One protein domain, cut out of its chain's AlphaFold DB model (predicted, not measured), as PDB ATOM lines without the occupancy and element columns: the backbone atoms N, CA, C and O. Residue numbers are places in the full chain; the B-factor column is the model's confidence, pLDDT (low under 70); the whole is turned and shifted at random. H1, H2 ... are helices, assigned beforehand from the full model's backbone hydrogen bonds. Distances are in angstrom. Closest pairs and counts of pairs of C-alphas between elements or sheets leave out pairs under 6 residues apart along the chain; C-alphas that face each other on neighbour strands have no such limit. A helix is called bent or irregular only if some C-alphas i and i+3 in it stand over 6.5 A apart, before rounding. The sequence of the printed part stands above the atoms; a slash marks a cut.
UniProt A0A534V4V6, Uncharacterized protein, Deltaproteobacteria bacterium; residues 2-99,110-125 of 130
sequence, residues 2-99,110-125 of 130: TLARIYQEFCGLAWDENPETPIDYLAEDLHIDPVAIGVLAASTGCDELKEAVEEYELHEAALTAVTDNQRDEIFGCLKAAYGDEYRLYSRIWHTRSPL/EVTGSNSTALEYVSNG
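Overview. This is residues 2 to 99 and 110 to 125 of the 130 residues of an uncharacterized protein of Deltaproteobacteria bacterium (UniProt A0A534V4V6). A long bent helix, H5, joins two lobes: H2, H3 and H4 pack on its first arm, H5a, while its second arm, H5b, makes a corner with H6, whose lobe also holds H7 and H1. The packing is mostly crossed, and residues 28 to 33 stand free. The printed part has 114 residues with seven named helices, H1 to H7 in chain order, and no named strand: all helix. It is only just compact, close to loose, with a radius of gyration of the C-alphas of 15.7 A, and elongated, spanning 47 by 29 by 25 A.

Along the chain. Find C-alpha 55 at (-20.730, 47.491, -8.802), where H5, residues 55 to 82, begins. By its hydrogen bonds it was assigned as one helix, but it is bent: C-alphas 69 and 72 are 7.1 A apart. H5a, residues 55 to 69, is 21.0 A long; H5b, residues 72 to 82, is 15.3 A. Before it come H1, residues 2 to 15, 19.6 A; H2, 23 to 28; H3, 34 to 42; and H4, 48 to 51. After it, H6, 85 to 96, is 18.2 A and only just irregular, C-alphas 93 and 96 being 6.51 A apart; H7, 113 to 123, ends at C-alpha 123, (-4.579, 19.670, -22.622).

Arrangement. H5a and H5b stand at a steep tilt of 46 degrees. H5a touches H3, closest C-alphas Ala 41 and Ala 62 at 5.1 A, H2, Asp 24 and Glu 60 at 6.4 A, and H4, Leu 49 and Ala 61 at 5.7 A. H5b and H6 touch only at the corner, Tyr 82 and Leu 88 at 5.5 A. H7 touches H6, Ser 123 and Glu 85 at 5.6 A, and H1, Ser 114 and Ala 14 at 5.0 A, there at a shallow tilt of 25 degrees, opposite ways. Every O i to N i+4 pair is within hydrogen-bond range in H1, H2, H3, H5a, H5b and H7, and 6 of 8 in H6; H4 is too short for one.

Size, cuts and confidence. Val 53 and Leu 99 have the C-alphas farthest apart, 48.4 A. Residues 100 to 109 are not printed; C-alphas 99 and 110 are 17.8 A apart. No link printed whole is long. Residues 18 to 20, 97 to 99 and 110 to 113 have pLDDT under 70.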
ATOM      1  N   THR A   2     -12.684  28.750  -8.765       89.50
ATOM      2  CA  THR A   2     -11.926  28.371  -9.969       89.50
ATOM      3  C   THR A   2     -12.070  26.902 -10.369       89.50
ATOM      4  O   THR A   2     -12.426  26.616 -11.504       89.50
ATOM      5  N   LEU A   3     -11.901  25.962  -9.430       89.19
ATOM      6  CA  LEU A   3     -12.118  24.532  -9.698       89.19
ATOM      7  C   LEU A   3     -13.559  24.208 -10.120       89.19
ATOM      8  O   LEU A   3     -13.759  23.398 -11.019       89.19
ATOM      9  N   ALA A   4     -14.552  24.845  -9.492       88.44
ATOM     10  CA  ALA A   4     -15.959  24.643  -9.833       88.44
ATOM     11  C   ALA A   4     -16.262  25.158 -11.247       88.44
ATOM     12  O   ALA A   4     -16.893  24.452 -12.027       88.44
ATOM     13  N   ARG A   5     -15.726  26.332 -11.607       88.81
ATOM     14  CA  ARG A   5     -15.839  26.894 -12.957       88.81
ATOM     15  C   ARG A   5     -15.135  26.021 -13.996       88.81
ATOM     16  O   ARG A   5     -15.729  25.720 -15.023       88.81
ATOM     17  N   ILE A   6     -13.919  25.546 -13.713       90.94
ATOM     18  CA  ILE A   6     -13.198  24.610 -14.590       90.94
ATOM     19  C   ILE A   6     -14.025  23.344 -14.831       90.94
ATOM     20  O   ILE A   6     -14.112  22.880 -15.967       90.94
ATOM     21  N   TYR A   7     -14.624  22.793 -13.772       89.75
ATOM     22  CA  TYR A   7     -15.435  21.585 -13.855       89.75
ATOM     23  C   TYR A   7     -16.731  21.810 -14.639       89.75
ATOM     24  O   TYR A   7     -17.037  21.015 -15.517       89.75
ATOM     25  N   GLN A   8     -17.457  22.905 -14.404       88.06
ATOM     26  CA  GLN A   8     -18.658  23.232 -15.183       88.06
ATOM     27  C   GLN A   8     -18.354  23.459 -16.666       88.06
ATOM     28  O   GLN A   8     -19.089  22.983 -17.524       88.06
ATOM     29  N   GLU A   9     -17.249  24.140 -16.976       89.06
ATOM     30  CA  GLU A   9     -16.776  24.313 -18.352       89.06
ATOM     31  C   GLU A   9     -16.457  22.967 -19.001       89.06
ATOM     32  O   GLU A   9     -16.868  22.712 -20.131       89.06
ATOM     33  N   PHE A  10     -15.794  22.072 -18.265       89.69
ATOM     34  CA  PHE A  10     -15.572  20.708 -18.722       89.69
ATOM     35  C   PHE A  10     -16.894  19.977 -18.977       89.69
ATOM     36  O   PHE A  10     -17.041  19.387 -20.042       89.69
ATOM     37  N   CYS A  11     -17.858  20.034 -18.053       88.25
ATOM     38  CA  CYS A  11     -19.170  19.405 -18.219       88.25
ATOM     39  C   CYS A  11     -19.894  19.910 -19.470       88.25
ATOM     40  O   CYS A  11     -20.453  19.107 -20.215       88.25
ATOM     41  N   GLY A  12     -19.848  21.219 -19.732       86.81
ATOM     42  CA  GLY A  12     -20.467  21.790 -20.924       86.81
ATOM     43  C   GLY A  12     -19.831  21.302 -22.220       86.81
ATOM     44  O   GLY A  12     -20.537  20.967 -23.164       86.81
ATOM     45  N   LEU A  13     -18.505  21.155 -22.251       87.81
ATOM     46  CA  LEU A  13     -17.799  20.632 -23.426       87.81
ATOM     47  C   LEU A  13     -17.971  19.115 -23.600       87.81
ATOM     48  O   LEU A  13     -18.143  18.627 -24.715       87.81
ATOM     49  N   ALA A  14     -17.901  18.367 -22.501       85.88
ATOM     50  CA  ALA A  14     -17.928  16.909 -22.485       85.88
ATOM     51  C   ALA A  14     -19.335  16.343 -22.708       85.88
ATOM     52  O   ALA A  14     -19.487  15.293 -23.335       85.88
ATOM     53  N   TRP A  15     -20.356  17.019 -22.177       85.25
ATOM     54  CA  TRP A  15     -21.700  16.464 -22.013       85.25
ATOM     55  C   TRP A  15     -22.828  17.383 -22.481       85.25
ATOM     56  O   TRP A  15     -23.986  17.049 -22.235       85.25
ATOM     57  N   ASP A  16     -22.500  18.491 -23.155       78.38
ATOM     58  CA  ASP A  16     -23.465  19.486 -23.652       78.38
ATOM     59  C   ASP A  16     -24.379  20.026 -22.532       78.38
ATOM     60  O   ASP A  16     -25.556  20.328 -22.720       78.38
ATOM     61  N   GLU A  17     -23.841  20.090 -21.309       75.75
ATOM     62  CA  GLU A  17     -24.530  20.680 -20.164       75.75
ATOM     63  C   GLU A  17     -24.420  22.201 -20.232       75.75
ATOM     64  O   GLU A  17     -23.351  22.740 -20.489       75.75
ATOM     65  N   ASN A  18     -25.519  22.911 -19.986       65.00
ATOM     66  CA  ASN A  18     -25.525  24.365 -20.079       65.00
ATOM     67  C   ASN A  18     -24.630  24.977 -18.976       65.00
ATOM     68  O   ASN A  18     -25.009  24.921 -17.802       65.00
ATOM     69  N   PRO A  19     -23.463  25.571 -19.305       62.62
ATOM     70  CA  PRO A  19     -22.536  26.095 -18.309       62.62
ATOM     71  C   PRO A  19     -22.930  27.506 -17.842       62.62
ATOM     72  O   PRO A  19     -22.111  28.197 -17.249       62.62
ATOM     73  N   GLU A  20     -24.168  27.943 -18.097       64.81
ATOM     74  CA  GLU A  20     -24.717  29.269 -17.773       64.81
ATOM     75  C   GLU A  20     -24.753  29.613 -16.275       64.81
ATOM     76  O   GLU A  20     -25.333  30.631 -15.915       64.81
ATOM     77  N   THR A  21     -24.146  28.815 -15.387       76.38
ATOM     78  CA  THR A  21     -24.022  29.208 -13.977       76.38
ATOM     79  C   THR A  21     -23.078  30.407 -13.885       76.38
ATOM     80  O   THR A  21     -21.885  30.262 -14.174       76.38
ATOM     81  N   PRO A  22     -23.578  31.586 -13.495       81.50
ATOM     82  CA  PRO A  22     -22.740  32.771 -13.443       81.50
ATOM     83  C   PRO A  22     -21.730  32.665 -12.280       81.50
ATOM     84  O   PRO A  22     -21.916  31.905 -11.323       81.50
ATOM     85  N   ILE A  23     -20.573  33.326 -12.407       85.06
ATOM     86  CA  ILE A  23     -19.432  33.093 -11.498       85.06
ATOM     87  C   ILE A  23     -19.691  33.581 -10.064       85.06
ATOM     88  O   ILE A  23     -19.137  33.023  -9.116       85.06
ATOM     89  N   ASP A  24     -20.539  34.588  -9.901       84.94
ATOM     90  CA  ASP A  24     -21.037  35.082  -8.617       84.94
ATOM     91  C   ASP A  24     -21.760  33.981  -7.822       84.94
ATOM     92  O   ASP A  24     -21.469  33.799  -6.642       84.94
ATOM     93  N   TYR A  25     -22.581  33.146  -8.467       85.19
ATOM     94  CA  TYR A  25     -23.216  31.985  -7.829       85.19
ATOM     95  C   TYR A  25     -22.185  30.951  -7.359       85.19
ATOM     96  O   TYR A  25     -22.329  30.352  -6.299       85.19
ATOM     97  N   LEU A  26     -21.096  30.755  -8.111       84.56
ATOM     98  CA  LEU A  26     -19.991  29.879  -7.687       84.56
ATOM     99  C   LEU A  26     -19.151  30.477  -6.548       84.56
ATOM    100  O   LEU A  26     -18.325  29.775  -5.948       84.56
ATOM    101  N   ALA A  27     -19.293  31.780  -6.310       86.25
ATOM    102  CA  ALA A  27     -18.579  32.542  -5.300       86.25
ATOM    103  C   ALA A  27     -19.382  32.739  -4.009       86.25
ATOM    104  O   ALA A  27     -18.764  32.933  -2.960       86.25
ATOM    105  N   GLU A  28     -20.713  32.659  -4.081       83.94
ATOM    106  CA  GLU A  28     -21.655  33.000  -3.008       83.94
ATOM    107  C   GLU A  28     -21.306  32.313  -1.675       83.94
ATOM    108  O   GLU A  28     -21.134  32.973  -0.647       83.94
ATOM    109  N   ASP A  29     -21.070  30.999  -1.714       82.88
ATOM    110  CA  ASP A  29     -20.783  30.180  -0.527       82.88
ATOM    111  C   ASP A  29     -19.345  30.307  -0.000       82.88
ATOM    112  O   ASP A  29     -19.014  29.814   1.080       82.88
ATOM    113  N   LEU A  30     -18.444  30.933  -0.760       81.50
ATOM    114  CA  LEU A  30     -17.028  31.017  -0.391       81.50
ATOM    115  C   LEU A  30     -16.741  32.168   0.572       81.50
ATOM    116  O   LEU A  30     -15.628  32.233   1.096       81.50
ATOM    117  N   HIS A  31     -17.719  33.058   0.790       81.19
ATOM    118  CA  HIS A  31     -17.624  34.226   1.670       81.19
ATOM    119  C   HIS A  31     -16.285  34.965   1.529       81.19
ATOM    120  O   HIS A  31     -15.646  35.332   2.519       81.19
ATOM    121  N   ILE A  32     -15.822  35.128   0.287       83.56
ATOM    122  CA  ILE A  32     -14.523  35.738   0.030       83.56
ATOM    123  C   ILE A  32     -14.622  37.227   0.321       83.56
ATOM    124  O   ILE A  32     -15.539  37.908  -0.132       83.56
ATOM    125  N   ASP A  33     -13.644  37.722   1.069       88.62
ATOM    126  CA  ASP A  33     -13.525  39.138   1.363       88.62
ATOM    127  C   ASP A  33     -13.420  39.966   0.057       88.62
ATOM    128  O   ASP A  33     -12.527  39.710  -0.763       88.62
ATOM    129  N   PRO A  34     -14.299  40.966  -0.155       87.25
ATOM    130  CA  PRO A  34     -14.296  41.770  -1.378       87.25
ATOM    131  C   PRO A  34     -12.985  42.528  -1.615       87.25
ATOM    132  O   PRO A  34     -12.583  42.722  -2.762       87.25
ATOM    133  N   VAL A  35     -12.283  42.931  -0.548       89.94
ATOM    134  CA  VAL A  35     -10.986  43.610  -0.671       89.94
ATOM    135  C   VAL A  35      -9.928  42.626  -1.160       89.94
ATOM    136  O   VAL A  35      -9.148  42.967  -2.049       89.94
ATOM    137  N   ALA A  36      -9.924  41.394  -0.648       90.38
ATOM    138  CA  ALA A  36      -9.043  40.338  -1.138       90.38
ATOM    139  C   ALA A  36      -9.274  40.043  -2.630       90.38
ATOM    140  O   ALA A  36      -8.301  39.947  -3.382       90.38
ATOM    141  N   ILE A  37     -10.535  39.974  -3.079       90.31
ATOM    142  CA  ILE A  37     -10.870  39.839  -4.508       90.31
ATOM    143  C   ILE A  37     -10.303  41.017  -5.300       90.31
ATOM    144  O   ILE A  37      -9.624  40.795  -6.298       90.31
ATOM    145  N   GLY A  38     -10.509  42.254  -4.839       90.00
ATOM    146  CA  GLY A  38      -9.990  43.448  -5.509       90.00
ATOM    147  C   GLY A  38      -8.463  43.453  -5.636       90.00
ATOM    148  O   GLY A  38      -7.932  43.767  -6.701       90.00
ATOM    149  N   VAL A  39      -7.741  43.052  -4.585       90.56
ATOM    150  CA  VAL A  39      -6.269  42.956  -4.598       90.56
ATOM    151  C   VAL A  39      -5.788  41.904  -5.598       90.56
ATOM    152  O   VAL A  39      -4.867  42.168  -6.373       90.56
ATOM    153  N   LEU A  40      -6.410  40.722  -5.601       90.44
ATOM    154  CA  LEU A  40      -6.065  39.657  -6.542       90.44
ATOM    155  C   LEU A  40      -6.403  40.066  -7.982       90.44
ATOM    156  O   LEU A  40      -5.568  39.898  -8.870       90.44
ATOM    157  N   ALA A  41      -7.569  40.671  -8.206       91.19
ATOM    158  CA  ALA A  41      -8.026  41.122  -9.516       91.19
ATOM    159  C   ALA A  41      -7.117  42.217 -10.095       91.19
ATOM    160  O   ALA A  41      -6.741  42.147 -11.265       91.19
ATOM    161  N   ALA A  42      -6.665  43.170  -9.274       88.06
ATOM    162  CA  ALA A  42      -5.759  44.237  -9.703       88.06
ATOM    163  C   ALA A  42      -4.422  43.713 -10.263       88.06
ATOM    164  O   ALA A  42      -3.804  44.373 -11.098       88.06
ATOM    165  N   SER A  43      -3.979  42.525  -9.834       86.06
ATOM    166  CA  SER A  43      -2.730  41.914 -10.309       86.06
ATOM    167  C   SER A  43      -2.826  41.289 -11.705       86.06
ATOM    168  O   SER A  43      -1.798  40.984 -12.305       86.06
ATOM    169  N   THR A  44      -4.040  41.121 -12.236       84.38
ATOM    170  CA  THR A  44      -4.290  40.385 -13.487       84.38
ATOM    171  C   THR A  44      -4.155  41.247 -14.743       84.38
ATOM    172  O   THR A  44      -4.001  40.716 -15.837       84.38
ATOM    173  N   GLY A  45      -4.211  42.577 -14.606       79.12
ATOM    174  CA  GLY A  45      -4.181  43.501 -15.745       79.12
ATOM    175  C   GLY A  45      -5.438  43.481 -16.628       79.12
ATOM    176  O   GLY A  45      -5.388  44.050 -17.713       79.12
ATOM    177  N   CYS A  46      -6.530  42.857 -16.171       83.75
ATOM    178  CA  CYS A  46      -7.817  42.752 -16.866       83.75
ATOM    179  C   CYS A  46      -8.397  44.138 -17.221       83.75
ATOM    180  O   CYS A  46      -8.484  45.025 -16.366       83.75
ATOM    181  N   ASP A  47      -8.750  44.334 -18.495       83.75
ATOM    182  CA  ASP A  47      -9.261  45.607 -19.019       83.75
ATOM    183  C   ASP A  47     -10.750  45.789 -18.698       83.75
ATOM    184  O   ASP A  47     -11.179  46.907 -18.416       83.75
ATOM    185  N   GLU A  48     -11.504  44.695 -18.595       81.62
ATOM    186  CA  GLU A  48     -12.914  44.672 -18.198       81.62
ATOM    187  C   GLU A  48     -13.127  45.286 -16.802       81.62
ATOM    188  O   GLU A  48     -14.138  45.937 -16.551       81.62
ATOM    189  N   LEU A  49     -12.134  45.186 -15.908       85.88
ATOM    190  CA  LEU A  49     -12.146  45.869 -14.606       85.88
ATOM    191  C   LEU A  49     -12.152  47.397 -14.721       85.88
ATOM    192  O   LEU A  49     -12.640  48.077 -13.820       85.88
ATOM    193  N   LYS A  50     -11.552  47.950 -15.780       84.44
ATOM    194  CA  LYS A  50     -11.469  49.403 -16.008       84.44
ATOM    195  C   LYS A  50     -12.720  49.939 -16.693       84.44
ATOM    196  O   LYS A  50     -12.999  51.130 -16.581       84.44
ATOM    197  N   GLU A  51     -13.410  49.078 -17.433       87.00
ATOM    198  CA  GLU A  51     -14.618  49.411 -18.186       87.00
ATOM    199  C   GLU A  51     -15.895  49.230 -17.360       87.00
ATOM    200  O   GLU A  51     -16.901  49.859 -17.681       87.00
ATOM    201  N   ALA A  52     -15.846  48.433 -16.288       87.50
ATOM    202  CA  ALA A  52     -16.960  48.243 -15.369       87.50
ATOM    203  C   ALA A  52     -17.427  49.574 -14.756       87.50
ATOM    204  O   ALA A  52     -16.652  50.294 -14.114       87.50
ATOM    205  N   VAL A  53     -18.709  49.889 -14.944       87.94
ATOM    206  CA  VAL A  53     -19.328  51.122 -14.434       87.94
ATOM    207  C   VAL A  53     -20.147  50.825 -13.185       87.94
ATOM    208  O   VAL A  53     -20.130  51.608 -12.233       87.94
ATOM    209  N   GLU A  54     -20.842  49.689 -13.183       90.94
ATOM    210  CA  GLU A  54     -21.693  49.259 -12.079       90.94
ATOM    211  C   GLU A  54     -20.947  48.323 -11.115       90.94
ATOM    212  O   GLU A  54     -20.042  47.576 -11.493       90.94
ATOM    213  N   GLU A  55     -21.355  48.324  -9.843       87.00
ATOM    214  CA  GLU A  55     -20.730  47.491  -8.802       87.00
ATOM    215  C   GLU A  55     -20.810  45.993  -9.129       87.00
ATOM    216  O   GLU A  55     -19.848  45.259  -8.898       87.00
ATOM    217  N   TYR A  56     -21.931  45.544  -9.701       87.81
ATOM    218  CA  TYR A  56     -22.110  44.139 -10.068       87.81
ATOM    219  C   TYR A  56     -21.158  43.728 -11.205       87.81
ATOM    220  O   TYR A  56     -20.554  42.661 -11.128       87.81
ATOM    221  N   GLU A  57     -20.972  44.591 -12.213       88.81
ATOM    222  CA  GLU A  57     -20.060  44.352 -13.341       88.81
ATOM    223  C   GLU A  57     -18.619  44.278 -12.844       88.81
ATOM    224  O   GLU A  57     -17.864  43.384 -13.222       88.81
ATOM    225  N   LEU A  58     -18.250  45.190 -11.939       90.50
ATOM    226  CA  LEU A  58     -16.924  45.215 -11.335       90.50
ATOM    227  C   LEU A  58     -16.666  43.944 -10.521       90.50
ATOM    228  O   LEU A  58     -15.572  43.380 -10.584       90.50
ATOM    229  N   HIS A  59     -17.664  43.484  -9.767       90.31
ATOM    230  CA  HIS A  59     -17.564  42.261  -8.983       90.31
ATOM    231  C   HIS A  59     -17.400  41.026  -9.876       90.31
ATOM    232  O   HIS A  59     -16.479  40.235  -9.667       90.31
ATOM    233  N   GLU A  60     -18.236  40.883 -10.904       90.19
ATOM    234  CA  GLU A  60     -18.180  39.764 -11.848       90.19
ATOM    235  C   GLU A  60     -16.856  39.736 -12.630       90.19
ATOM    236  O   GLU A  60     -16.215  38.679 -12.743       90.19
ATOM    237  N   ALA A  61     -16.398  40.898 -13.108       90.88
ATOM    238  CA  ALA A  61     -15.114  41.046 -13.785       90.88
ATOM    239  C   ALA A  61     -13.952  40.667 -12.858       90.88
ATOM    240  O   ALA A  61     -13.049  39.932 -13.262       90.88
ATOM    241  N   ALA A  62     -13.991  41.085 -11.589       92.19
ATOM    242  CA  ALA A  62     -12.966  40.739 -10.611       92.19
ATOM    243  C   ALA A  62     -12.925  39.239 -10.308       92.19
ATOM    244  O   ALA A  62     -11.847  38.642 -10.323       92.19
ATOM    245  N   LEU A  63     -14.077  38.603 -10.091       92.00
ATOM    246  CA  LEU A  63     -14.156  37.158  -9.880       92.00
ATOM    247  C   LEU A  63     -13.631  36.374 -11.090       92.00
ATOM    248  O   LEU A  63     -12.889  35.398 -10.926       92.00
ATOM    249  N   THR A  64     -13.986  36.813 -12.300       90.81
ATOM    250  CA  THR A  64     -13.518  36.202 -13.551       90.81
ATOM    251  C   THR A  64     -12.014  36.341 -13.702       90.81
ATOM    252  O   THR A  64     -11.332  35.332 -13.875       90.81
ATOM    253  N   ALA A  65     -11.479  37.546 -13.523       91.44
ATOM    254  CA  ALA A  65     -10.052  37.804 -13.622       91.44
ATOM    255  C   ALA A  65      -9.243  36.964 -12.620       91.44
ATOM    256  O   ALA A  65      -8.247  36.338 -12.985       91.44
ATOM    257  N   VAL A  66      -9.688  36.894 -11.359       91.69
ATOM    258  CA  VAL A  66      -9.034  36.077 -10.323       91.69
ATOM    259  C   VAL A  66      -9.075  34.594 -10.680       91.69
ATOM    260  O   VAL A  66      -8.064  33.903 -10.551       91.69
ATOM    261  N   THR A  67     -10.226  34.109 -11.143       90.31
ATOM    262  CA  THR A  67     -10.402  32.717 -11.571       90.31
ATOM    263  C   THR A  67      -9.452  32.377 -12.709       90.31
ATOM    264  O   THR A  67      -8.727  31.386 -12.623       90.31
ATOM    265  N   ASP A  68      -9.415  33.202 -13.750       89.94
ATOM    266  CA  ASP A  68      -8.612  32.934 -14.938       89.94
ATOM    267  C   ASP A  68      -7.110  33.005 -14.637       89.94
ATOM    268  O   ASP A  68      -6.357  32.141 -15.083       89.94
ATOM    269  N   ASN A  69      -6.684  33.933 -13.773       90.81
ATOM    270  CA  ASN A  69      -5.291  34.043 -13.336       90.81
ATOM    271  C   ASN A  69      -4.812  32.838 -12.498       90.81
ATOM    272  O   ASN A  69      -3.618  32.558 -12.439       90.81
ATOM    273  N   GLN A  70      -5.724  32.099 -11.858       90.50
ATOM    274  CA  GLN A  70      -5.394  30.911 -11.059       90.50
ATOM    275  C   GLN A  70      -5.367  29.605 -11.868       90.50
ATOM    276  O   GLN A  70      -4.908  28.580 -11.354       90.50
ATOM    277  N   ARG A  71      -5.861  29.601 -13.115       91.44
ATOM    278  CA  ARG A  71      -6.009  28.370 -13.915       91.44
ATOM    279  C   ARG A  71      -4.688  27.653 -14.142       91.44
ATOM    280  O   ARG A  71      -4.640  26.437 -13.982       91.44
ATOM    281  N   ASP A  72      -3.627  28.392 -14.458       91.25
ATOM    282  CA  ASP A  72      -2.316  27.810 -14.760       91.25
ATOM    283  C   ASP A  72      -1.719  27.084 -13.544       91.25
ATOM    284  O   ASP A  72      -1.218  25.963 -13.664       91.25
ATOM    285  N   GLU A  73      -1.807  27.694 -12.357       92.38
ATOM    286  CA  GLU A  73      -1.324  27.090 -11.111       92.38
ATOM    287  C   GLU A  73      -2.138  25.841 -10.761       92.38
ATOM    288  O   GLU A  73      -1.575  24.773 -10.508       92.38
ATOM    289  N   ILE A  74      -3.468  25.942 -10.826       93.31
ATOM    290  CA  ILE A  74      -4.372  24.818 -10.566       93.31
ATOM    291  C   ILE A  74      -4.120  23.675 -11.549       93.31
ATOM    292  O   ILE A  74      -4.050  22.517 -11.133       93.31
ATOM    293  N   PHE A  75      -3.944  23.973 -12.836       93.38
ATOM    294  CA  PHE A  75      -3.605  22.973 -13.839       93.38
ATOM    295  C   PHE A  75      -2.274  22.294 -13.521       93.38
ATOM    296  O   PHE A  75      -2.204  21.066 -13.545       93.38
ATOM    297  N   GLY A  76      -1.244  23.059 -13.149       93.44
ATOM    298  CA  GLY A  76       0.042  22.517 -12.715       93.44
ATOM    299  C   GLY A  76      -0.098  21.556 -11.532       93.44
ATOM    300  O   GLY A  76       0.428  20.441 -11.574       93.44
ATOM    301  N   CYS A  77      -0.863  21.943 -10.507       94.38
ATOM    302  CA  CYS A  77      -1.135  21.103  -9.342       94.38
ATOM    303  C   CYS A  77      -1.902  19.824  -9.703       94.38
ATOM    304  O   CYS A  77      -1.515  18.735  -9.280       94.38
ATOM    305  N   LEU A  78      -2.971  19.933 -10.497       92.81
ATOM    306  CA  LEU A  78      -3.786  18.789 -10.905       92.81
ATOM    307  C   LEU A  78      -2.997  17.835 -11.806       92.81
ATOM    308  O   LEU A  78      -2.986  16.629 -11.569       92.81
ATOM    309  N   LYS A  79      -2.265  18.359 -12.791       92.38
ATOM    310  CA  LYS A  79      -1.395  17.558 -13.653       92.38
ATOM    311  C   LYS A  79      -0.329  16.827 -12.838       92.38
ATOM    312  O   LYS A  79      -0.127  15.637 -13.052       92.38
ATOM    313  N   ALA A  80       0.297  17.484 -11.859       92.25
ATOM    314  CA  ALA A  80       1.261  16.833 -10.971       92.25
ATOM    315  C   ALA A  80       0.623  15.735 -10.098       92.25
ATOM    316  O   ALA A  80       1.229  14.685  -9.897       92.25
ATOM    317  N   ALA A  81      -0.602  15.948  -9.606       91.75
ATOM    318  CA  ALA A  81      -1.316  14.983  -8.772       91.75
ATOM    319  C   ALA A  81      -1.786  13.740  -9.550       91.75
ATOM    320  O   ALA A  81      -1.748  12.628  -9.021       91.75
ATOM    321  N   TYR A  82      -2.218  13.914 -10.802       88.56
ATOM    322  CA  TYR A  82      -2.780  12.839 -11.632       88.56
ATOM    323  C   TYR A  82      -1.788  12.249 -12.652       88.56
ATOM    324  O   TYR A  82      -2.048  11.187 -13.221       88.56
ATOM    325  N   GLY A  83      -0.624  12.878 -12.829       89.62
ATOM    326  CA  GLY A  83       0.506  12.420 -13.638       89.62
ATOM    327  C   GLY A  83       0.642  13.151 -14.975       89.62
ATOM    328  O   GLY A  83       1.700  13.704 -15.266       89.62
ATOM    329  N   ASP A  84      -0.416  13.156 -15.781       88.06
ATOM    330  CA  ASP A  84      -0.451  13.780 -17.107       88.06
ATOM    331  C   ASP A  84      -1.866  14.289 -17.450       88.06
ATOM    332  O   ASP A  84      -2.832  14.022 -16.727       88.06
ATOM    333  N   GLU A  85      -1.990  15.052 -18.541       87.50
ATOM    334  CA  GLU A  85      -3.269  15.600 -19.009       87.50
ATOM    335  C   GLU A  85      -4.309  14.527 -19.378       87.50
ATOM    336  O   GLU A  85      -5.499  14.741 -19.157       87.50
ATOM    337  N   TYR A  86      -3.892  13.355 -19.866       87.94
ATOM    338  CA  TYR A  86      -4.807  12.278 -20.264       87.94
ATOM    339  C   TYR A  86      -5.425  11.582 -19.051       87.94
ATOM    340  O   TYR A  86      -6.622  11.289 -19.025       87.94
ATOM    341  N   ARG A  87      -4.625  11.341 -18.010       87.19
ATOM    342  CA  ARG A  87      -5.088  10.808 -16.726       87.19
ATOM    343  C   ARG A  87      -5.960  11.814 -16.001       87.19
ATOM    344  O   ARG A  87      -6.966  11.413 -15.422       87.19
ATOM    345  N   LEU A  88      -5.609  13.098 -16.051       90.00
ATOM    346  CA  LEU A  88      -6.447  14.168 -15.519       90.00
ATOM    347  C   LEU A  88      -7.804  14.207 -16.232       90.00
ATOM    348  O   LEU A  88      -8.833  14.135 -15.566       90.00
ATOM    349  N   TYR A  89      -7.810  14.218 -17.569       90.44
ATOM    350  CA  TYR A  89      -9.025  14.125 -18.380       90.44
ATOM    351  C   TYR A  89      -9.868  12.908 -17.991       90.44
ATOM    352  O   TYR A  89     -11.041  13.050 -17.655       90.44
ATOM    353  N   SER A  90      -9.256  11.721 -17.959       87.88
ATOM    354  CA  SER A  90      -9.935  10.480 -17.591       87.88
ATOM    355  C   SER A  90     -10.550  10.577 -16.193       87.88
ATOM    356  O   SER A  90     -11.702  10.203 -15.995       87.88
ATOM    357  N   ARG A  91      -9.835  11.125 -15.207       88.25
ATOM    358  CA  ARG A  91     -10.356  11.270 -13.841       88.25
ATOM    359  C   ARG A  91     -11.539  12.225 -13.757       88.25
ATOM    360  O   ARG A  91     -12.492  11.899 -13.057       88.25
ATOM    361  N   ILE A  92     -11.492  13.350 -14.469       89.12
ATOM    362  CA  ILE A  92     -12.610  14.300 -14.527       89.12
ATOM    363  C   ILE A  92     -13.798  13.672 -15.268       89.12
ATOM    364  O   ILE A  92     -14.921  13.769 -14.801       89.12
ATOM    365  N   TRP A  93     -13.569  12.954 -16.367       87.00
ATOM    366  CA  TRP A  93     -14.629  12.266 -17.109       87.00
ATOM    367  C   TRP A  93     -15.407  11.266 -16.238       87.00
ATOM    368  O   TRP A  93     -16.634  11.181 -16.286       87.00
ATOM    369  N   HIS A  94     -14.700  10.526 -15.384       86.31
ATOM    370  CA  HIS A  94     -15.306   9.496 -14.545       86.31
ATOM    371  C   HIS A  94     -16.040  10.031 -13.304       86.31
ATOM    372  O   HIS A  94     -16.718   9.248 -12.640       86.31
ATOM    373  N   THR A  95     -16.006  11.334 -12.998       84.88
ATOM    374  CA  THR A  95     -16.805  11.893 -11.885       84.88
ATOM    375  C   THR A  95     -18.311  11.734 -12.110       84.88
ATOM    376  O   THR A  95     -19.068  11.646 -11.145       84.88
ATOM    377  N   ARG A  96     -18.750  11.655 -13.373       76.56
ATOM    378  CA  ARG A  96     -20.151  11.424 -13.759       76.56
ATOM    379  C   ARG A  96     -20.532   9.944 -13.827       76.56
ATOM    380  O   ARG A  96     -21.715   9.622 -13.770       76.56
ATOM    381  N   SER A  97     -19.548   9.047 -13.887       60.25
ATOM    382  CA  SER A  97     -19.753   7.596 -13.913       60.25
ATOM    383  C   SER A  97     -19.152   6.931 -12.674       60.25
ATOM    384  O   SER A  97     -18.114   6.277 -12.767       60.25
ATOM    385  N   PRO A  98     -19.834   6.977 -11.513       52.41
ATOM    386  CA  PRO A  98     -19.444   6.186 -10.343       52.41
ATOM    387  C   PRO A  98     -19.544   4.658 -10.563       52.41
ATOM    388  O   PRO A  98     -19.234   3.891  -9.659       52.41
ATOM    389  N   LEU A  99     -19.979   4.199 -11.746       45.94
ATOM    390  CA  LEU A  99     -20.126   2.784 -12.115       45.94
ATOM    391  C   LEU A  99     -19.067   2.273 -13.112       45.94
ATOM    392  O   LEU A  99     -19.003   1.068 -13.342       45.94
ATOM    393  N   GLU A 110     -14.942   5.555 -27.731       50.97
ATOM    394  CA  GLU A 110     -15.505   6.197 -28.916       50.97
ATOM    395  C   GLU A 110     -15.109   7.678 -28.911       50.97
ATOM    396  O   GLU A 110     -15.472   8.459 -28.025       50.97
ATOM    397  N   VAL A 111     -14.320   8.076 -29.908       56.28
ATOM    398  CA  VAL A 111     -13.907   9.468 -30.088       56.28
ATOM    399  C   VAL A 111     -15.088  10.237 -30.671       56.28
ATOM    400  O   VAL A 111     -15.300  10.266 -31.882       56.28
ATOM    401  N   THR A 112     -15.879  10.856 -29.802       65.56
ATOM    402  CA  THR A 112     -16.893  11.837 -30.199       65.56
ATOM    403  C   THR A 112     -16.267  13.230 -30.312       65.56
ATOM    404  O   THR A 112     -15.224  13.507 -29.716       65.56
ATOM    405  N   GLY A 113     -16.918  14.139 -31.049       65.62
ATOM    406  CA  GLY A 113     -16.491  15.545 -31.118       65.62
ATOM    407  C   GLY A 113     -16.412  16.201 -29.730       65.62
ATOM    408  O   GLY A 113     -15.446  16.897 -29.428       65.62
ATOM    409  N   SER A 114     -17.364  15.894 -28.848       72.19
ATOM    410  CA  SER A 114     -17.383  16.360 -27.454       72.19
ATOM    411  C   SER A 114     -16.189  15.838 -26.646       72.19
ATOM    412  O   SER A 114     -15.562  16.595 -25.904       72.19
ATOM    413  N   ASN A 115     -15.794  14.575 -26.851       76.88
ATOM    414  CA  ASN A 115     -14.619  13.995 -26.194       76.88
ATOM    415  C   ASN A 115     -13.329  14.689 -26.644       76.88
ATOM    416  O   ASN A 115     -12.468  14.970 -25.809       76.88
ATOM    417  N   SER A 116     -13.208  15.011 -27.938       83.69
ATOM    418  CA  SER A 116     -12.044  15.737 -28.454       83.69
ATOM    419  C   SER A 116     -11.947  17.164 -27.912       83.69
ATOM    420  O   SER A 116     -10.870  17.556 -27.469       83.69
ATOM    421  N   THR A 117     -13.054  17.910 -27.855       86.38
ATOM    422  CA  THR A 117     -13.050  19.295 -27.357       86.38
ATOM    423  C   THR A 117     -12.766  19.355 -25.856       86.38
ATOM    424  O   THR A 117     -11.998  20.197 -25.396       86.38
ATOM    425  N   ALA A 118     -13.335  18.433 -25.074       87.88
ATOM    426  CA  ALA A 118     -13.067  18.353 -23.641       87.88
ATOM    427  C   ALA A 118     -11.612  17.943 -23.346       87.88
ATOM    428  O   ALA A 118     -10.985  18.495 -22.441       87.88
ATOM    429  N   LEU A 119     -11.040  17.015 -24.124       88.81
ATOM    430  CA  LEU A 119      -9.628  16.646 -24.006       88.81
ATOM    431  C   LEU A 119      -8.701  17.803 -24.390       88.81
ATOM    432  O   LEU A 119      -7.701  18.039 -23.712       88.81
ATOM    433  N   GLU A 120      -9.030  18.540 -25.449       90.75
ATOM    434  CA  GLU A 120      -8.285  19.728 -25.863       90.75
ATOM    435  C   GLU A 120      -8.319  20.815 -24.783       90.75
ATOM    436  O   GLU A 120      -7.280  21.380 -24.444       90.75
ATOM    437  N   TYR A 121      -9.481  21.050 -24.174       91.06
ATOM    438  CA  TYR A 121      -9.629  21.982 -23.060       91.06
ATOM    439  C   TYR A 121      -8.728  21.619 -21.868       91.06
ATOM    440  O   TYR A 121      -8.031  22.486 -21.339       91.06
ATOM    441  N   VAL A 122      -8.666  20.338 -21.478       91.31
ATOM    442  CA  VAL A 122      -7.743  19.871 -20.424       91.31
ATOM    443  C   VAL A 122      -6.283  20.028 -20.861       91.31
ATOM    444  O   VAL A 122      -5.463  20.533 -20.098       91.31
ATOM    445  N   SER A 123      -5.952  19.635 -22.092       90.31
ATOM    446  CA  SER A 123      -4.579  19.670 -22.622       90.31
ATOM    447  C   SER A 123      -4.031  21.096 -22.740       90.31
ATOM    448  O   SER A 123      -2.837  21.317 -22.549       90.31
ATOM    449  N   ASN A 124      -4.909  22.072 -22.977       91.06
ATOM    450  CA  ASN A 124      -4.587  23.498 -23.042       91.06
ATOM    451  C   ASN A 124      -4.620  24.199 -21.670       91.06
ATOM    452  O   ASN A 124      -4.673  25.428 -21.608       91.06
ATOM    453  N   GLY A 125      -4.599  23.446 -20.567       89.75
ATOM    454  CA  GLY A 125      -4.548  24.013 -19.220       89.75
ATOM    455  C   GLY A 125      -5.846  24.689 -18.789       89.75
ATOM    456  O   GLY A 125      -5.810  25.695 -18.086       89.75
TER     457      GLY A 125